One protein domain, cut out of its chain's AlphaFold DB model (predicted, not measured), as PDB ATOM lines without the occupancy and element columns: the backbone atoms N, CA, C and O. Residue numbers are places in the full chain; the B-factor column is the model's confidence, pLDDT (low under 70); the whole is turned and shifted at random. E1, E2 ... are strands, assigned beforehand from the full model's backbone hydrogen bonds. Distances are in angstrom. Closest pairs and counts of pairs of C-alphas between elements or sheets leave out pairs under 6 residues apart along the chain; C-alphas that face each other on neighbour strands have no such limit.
ATOM      1  N   ASP A 276       0.663 -12.894  61.642       80.50
ATOM      2  CA  ASP A 276       1.921 -13.131  60.928       80.50
ATOM      3  C   ASP A 276       1.705 -14.022  59.693       80.50
ATOM      4  O   ASP A 276       1.467 -15.222  59.780       80.50
ATOM      5  N   LYS A 277       1.835 -13.415  58.512       80.31
ATOM      6  CA  LYS A 277       1.598 -14.054  57.205       80.31
ATOM      7  C   LYS A 277       2.813 -14.832  56.685       80.31
ATOM      8  O   LYS A 277       2.775 -15.324  55.562       80.31
ATOM      9  N   SER A 278       3.898 -14.908  57.459       77.25
ATOM     10  CA  SER A 278       5.021 -15.808  57.181       77.25
ATOM     11  C   SER A 278       4.793 -17.224  57.726       77.25
ATOM     12  O   SER A 278       5.447 -18.159  57.268       77.25
ATOM     13  N   THR A 279       3.853 -17.381  58.668       79.00
ATOM     14  CA  THR A 279       3.541 -18.651  59.340       79.00
ATOM     15  C   THR A 279       2.062 -19.045  59.257       79.00
ATOM     16  O   THR A 279       1.786 -20.233  59.100       79.00
ATOM     17  N   SER A 280       1.118 -18.095  59.277       79.44
ATOM     18  CA  SER A 280      -0.297 -18.378  58.983       79.44
ATOM     19  C   SER A 280      -0.522 -18.749  57.519       79.44
ATOM     20  O   SER A 280       0.007 -18.101  56.611       79.44
ATOM     21  N   SER A 281      -1.352 -19.764  57.284       83.00
ATOM     22  CA  SER A 281      -1.707 -20.223  55.942       83.00
ATOM     23  C   SER A 281      -2.912 -19.459  55.381       83.00
ATOM     24  O   SER A 281      -3.723 -18.901  56.117       83.00
ATOM     25  N   ILE A 282      -3.090 -19.476  54.055       82.62
ATOM     26  CA  ILE A 282      -4.314 -18.940  53.436       82.62
ATOM     27  C   ILE A 282      -5.555 -19.801  53.761       82.62
ATOM     28  O   ILE A 282      -6.673 -19.314  53.663       82.62
ATOM     29  N   GLY A 283      -5.370 -21.047  54.218       80.62
ATOM     30  CA  GLY A 283      -6.441 -21.902  54.748       80.62
ATOM     31  C   GLY A 283      -6.849 -21.584  56.192       80.62
ATOM     32  O   GLY A 283      -7.791 -22.190  56.693       80.62
ATOM     33  N   ASP A 284      -6.182 -20.636  56.861       78.88
ATOM     34  CA  ASP A 284      -6.554 -20.178  58.210       78.88
ATOM     35  C   ASP A 284      -7.778 -19.231  58.170       78.88
ATOM     36  O   ASP A 284      -8.342 -18.879  59.209       78.88
ATOM     37  N   ILE A 285      -8.193 -18.789  56.974       83.81
ATOM     38  CA  ILE A 285      -9.355 -17.919  56.761       83.81
ATOM     39  C   ILE A 285     -10.614 -18.789  56.628       83.81
ATOM     40  O   ILE A 285     -10.717 -19.614  55.727       83.81
ATOM     41  N   GLY A 286     -11.588 -18.604  57.524       83.25
ATOM     42  CA  GLY A 286     -12.703 -19.545  57.721       83.25
ATOM     43  C   GLY A 286     -13.731 -19.693  56.585       83.25
ATOM     44  O   GLY A 286     -14.598 -20.563  56.683       83.25
ATOM     45  N   ASP A 287     -13.668 -18.873  55.532       89.69
ATOM     46  CA  ASP A 287     -14.449 -19.035  54.296       89.69
ATOM     47  C   ASP A 287     -13.647 -19.673  53.146       89.69
ATOM     48  O   ASP A 287     -14.198 -19.867  52.064       89.69
ATOM     49  N   ILE A 288     -12.384 -20.054  53.372       91.00
ATOM     50  CA  ILE A 288     -11.515 -20.744  52.410       91.00
ATOM     51  C   ILE A 288     -11.444 -22.241  52.753       91.00
ATOM     52  O   ILE A 288     -11.270 -22.622  53.908       91.00
ATOM     53  N   ASP A 289     -11.579 -23.106  51.746       90.12
ATOM     54  CA  ASP A 289     -11.538 -24.564  51.892       90.12
ATOM     55  C   ASP A 289     -10.355 -25.154  51.108       90.12
ATOM     56  O   ASP A 289     -10.373 -25.258  49.880       90.12
ATOM     57  N   LEU A 290      -9.307 -25.538  51.845       88.88
ATOM     58  CA  LEU A 290      -8.126 -26.239  51.326       88.88
ATOM     59  C   LEU A 290      -8.076 -27.708  51.782       88.88
ATOM     60  O   LEU A 290      -6.998 -28.286  51.913       88.88
ATOM     61  N   SER A 291      -9.235 -28.332  52.027       86.62
ATOM     62  CA  SER A 291      -9.317 -29.773  52.333       86.62
ATOM     63  C   SER A 291      -8.712 -30.656  51.229       86.62
ATOM     64  O   SER A 291      -8.239 -31.759  51.503       86.62
ATOM     65  N   THR A 292      -8.658 -30.142  49.995       86.56
ATOM     66  CA  THR A 292      -7.780 -30.620  48.920       86.56
ATOM     67  C   THR A 292      -6.655 -29.607  48.700       86.56
ATOM     68  O   THR A 292      -6.914 -28.418  48.516       86.56
ATOM     69  N   ALA A 293      -5.402 -30.068  48.705       86.19
ATOM     70  CA  ALA A 293      -4.244 -29.190  48.546       86.19
ATOM     71  C   ALA A 293      -4.160 -28.603  47.116       86.19
ATOM     72  O   ALA A 293      -4.277 -29.365  46.151       86.19
ATOM     73  N   PRO A 294      -3.918 -27.285  46.956       89.50
ATOM     74  CA  PRO A 294      -3.830 -26.646  45.647       89.50
ATOM     75  C   PRO A 294      -2.597 -27.098  44.854       89.50
ATOM     76  O   PRO A 294      -1.516 -27.325  45.402       89.50
ATOM     77  N   THR A 295      -2.752 -27.157  43.535       90.06
ATOM     78  CA  THR A 295      -1.704 -27.473  42.557       90.06
ATOM     79  C   THR A 295      -1.336 -26.251  41.705       90.06
ATOM     80  O   THR A 295      -2.044 -25.242  41.676       90.06
ATOM     81  N   THR A 296      -0.187 -26.310  41.025       86.50
ATOM     82  CA  THR A 296       0.351 -25.196  40.228       86.50
ATOM     83  C   THR A 296      -0.626 -24.744  39.138       86.50
ATOM     84  O   THR A 296      -0.921 -25.510  38.225       86.50
ATOM     85  N   GLY A 297      -1.066 -23.484  39.196       80.81
ATOM     86  CA  GLY A 297      -2.012 -22.897  38.235       80.81
ATOM     87  C   GLY A 297      -3.480 -22.900  38.686       80.81
ATOM     88  O   GLY A 297      -4.341 -22.456  37.930       80.81
ATOM     89  N   GLN A 298      -3.776 -23.368  39.901       89.50
ATOM     90  CA  GLN A 298      -5.093 -23.185  40.515       89.50
ATOM     91  C   GLN A 298      -5.222 -21.813  41.196       89.50
ATOM     92  O   GLN A 298      -4.247 -21.239  41.685       89.50
ATOM     93  N   VAL A 299      -6.455 -21.316  41.244       88.56
ATOM     94  CA  VAL A 299      -6.895 -20.072  41.886       88.56
ATOM     95  C   VAL A 299      -8.012 -20.378  42.885       88.56
ATOM     96  O   VAL A 299      -8.616 -21.450  42.850       88.56
ATOM     97  N   LEU A 300      -8.307 -19.438  43.780       90.81
ATOM     98  CA  LEU A 300      -9.478 -19.547  44.648       90.81
ATOM     99  C   LEU A 300     -10.740 -19.129  43.883       90.81
ATOM    100  O   LEU A 300     -10.829 -17.995  43.412       90.81
ATOM    101  N   LYS A 301     -11.730 -20.025  43.800       88.81
ATOM    102  CA  LYS A 301     -13.067 -19.750  43.251       88.81
ATOM    103  C   LYS A 301     -14.125 -19.927  44.331       88.81
ATOM    104  O   LYS A 301     -14.062 -20.880  45.101       88.81
ATOM    105  N   PHE A 302     -15.115 -19.042  44.367       91.06
ATOM    106  CA  PHE A 302     -16.237 -19.159  45.295       91.06
ATOM    107  C   PHE A 302     -17.284 -20.148  44.756       91.06
ATOM    108  O   PHE A 302     -17.858 -19.915  43.693       91.06
ATOM    109  N   ASP A 303     -17.549 -21.236  45.482       86.44
ATOM    110  CA  ASP A 303     -18.490 -22.302  45.087       86.44
ATOM    111  C   ASP A 303     -19.969 -21.986  45.406       86.44
ATOM    112  O   ASP A 303     -20.866 -22.777  45.109       86.44
ATOM    113  N   GLY A 304     -20.228 -20.822  46.012       88.06
ATOM    114  CA  GLY A 304     -21.524 -20.417  46.567       88.06
ATOM    115  C   GLY A 304     -21.585 -20.468  48.100       88.06
ATOM    116  O   GLY A 304     -22.478 -19.861  48.689       88.06
ATOM    117  N   THR A 305     -20.624 -21.140  48.741       91.31
ATOM    118  CA  THR A 305     -20.509 -21.324  50.198       91.31
ATOM    119  C   THR A 305     -19.106 -20.992  50.724       91.31
ATOM    120  O   THR A 305     -18.992 -20.386  51.790       91.31
ATOM    121  N   ARG A 306     -18.045 -21.382  50.003       92.19
ATOM    122  CA  ARG A 306     -16.626 -21.172  50.342       92.19
ATOM    123  C   ARG A 306     -15.769 -20.912  49.106       92.19
ATOM    124  O   ARG A 306     -16.172 -21.175  47.977       92.19
ATOM    125  N   TRP A 307     -14.552 -20.429  49.333       93.62
ATOM    126  CA  TRP A 307     -13.492 -20.351  48.336       93.62
ATOM    127  C   TRP A 307     -12.713 -21.666  48.272       93.62
ATOM    128  O   TRP A 307     -11.919 -21.962  49.164       93.62
ATOM    129  N   ILE A 308     -12.915 -22.437  47.208       92.50
ATOM    130  CA  ILE A 308     -12.176 -23.672  46.922       92.50
ATOM    131  C   ILE A 308     -10.995 -23.393  45.984       92.50
ATOM    132  O   ILE A 308     -11.050 -22.478  45.161       92.50
ATOM    133  N   ALA A 309      -9.939 -24.203  46.064       92.44
ATOM    134  CA  ALA A 309      -8.868 -24.194  45.069       92.44
ATOM    135  C   ALA A 309      -9.295 -24.953  43.796       92.44
ATOM    136  O   ALA A 309      -9.472 -26.170  43.826       92.44
ATOM    137  N   ASP A 310      -9.422 -24.246  42.673       89.69
ATOM    138  CA  ASP A 310      -9.826 -24.805  41.378       89.69
ATOM    139  C   ASP A 310      -8.972 -24.243  40.221       89.69
ATOM    140  O   ASP A 310      -8.309 -23.219  40.348       89.69
ATOM    141  N   THR A 311      -8.939 -24.941  39.088       86.31
ATOM    142  CA  THR A 311      -8.182 -24.573  37.878       86.31
ATOM    143  C   THR A 311      -8.588 -23.189  37.377       86.31
ATOM    144  O   THR A 311      -9.782 -22.930  37.255       86.31
ATOM    145  N   ASP A 312      -7.652 -22.300  37.036       79.81
ATOM    146  CA  ASP A 312      -8.041 -21.063  36.346       79.81
ATOM    147  C   ASP A 312      -8.580 -21.378  34.935       79.81
ATOM    148  O   ASP A 312      -7.923 -22.042  34.132       79.81
ATOM    149  N   ASN A 313      -9.795 -20.909  34.650       70.62
ATOM    150  CA  ASN A 313     -10.495 -21.090  33.377       70.62
ATOM    151  C   ASN A 313     -10.668 -19.774  32.599       70.62
ATOM    152  O   ASN A 313     -11.214 -19.819  31.500       70.62
ATOM    153  N   ASP A 314     -10.242 -18.632  33.155       68.00
ATOM    154  CA  ASP A 314     -10.588 -17.286  32.666       68.00
ATOM    155  C   ASP A 314      -9.365 -16.484  32.175       68.00
ATOM    156  O   ASP A 314      -9.430 -15.280  31.928       68.00
ATOM    157  N   SER A 315      -8.229 -17.154  31.950       52.66
ATOM    158  CA  SER A 315      -7.012 -16.578  31.348       52.66
ATOM    159  C   SER A 315      -7.138 -16.350  29.824       52.66
ATOM    160  O   SER A 315      -6.210 -16.582  29.045       52.66
ATOM    161  N   GLY A 316      -8.303 -15.848  29.404       63.00
ATOM    162  CA  GLY A 316      -8.757 -15.684  28.026       63.00
ATOM    163  C   GLY A 316      -9.904 -16.637  27.683       63.00
ATOM    164  O   GLY A 316      -9.938 -17.771  28.155       63.00
TER     165      GLY A 316
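What this domain is: This is residues 276 to 316 of the 535 residues of an uncharacterized protein of Halobacteriovoraceae bacterium (UniProt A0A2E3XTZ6). With little regular structure, this is a long winding stretch without named elements, residues 276 to 297, leading into one small two-stranded hairpin, E1 then E2, with a short tail after it. Residues 288 to 289 of that stretch pair with E2. The printed part has 41 residues, no named helix and two antiparallel strands holding 10 of them, in the class all strand. It is elongated, 35 by 23 by 16 A, and only just loose, close to compact, with a radius of gyration of the C-alphas of 11.1 A.

How they stand to each other: Residues 288 to 289 pair, parallel, with residues 307 to 308 of E2, residues 307 to 311. E1, residues 298 to 302, and E2 form a hairpin with a tight link; their directions differ by 139 degrees. N 299 and O 310, 2.8 A apart, are within hydrogen-bond range.

Where its parts are: E1 spans 12.8 A from C-alpha 298 at (-5.093, -23.185, 40.515). E2 spans 12.5 A, ending at C-alpha 311, (-8.182, -24.573, 37.878).

The domain as a whole: The C-alphas farthest apart, of Asp 276 and Gly 316, are 34.7 A apart. The printed part has no cut; residues 314 to 316 have pLDDT under 70.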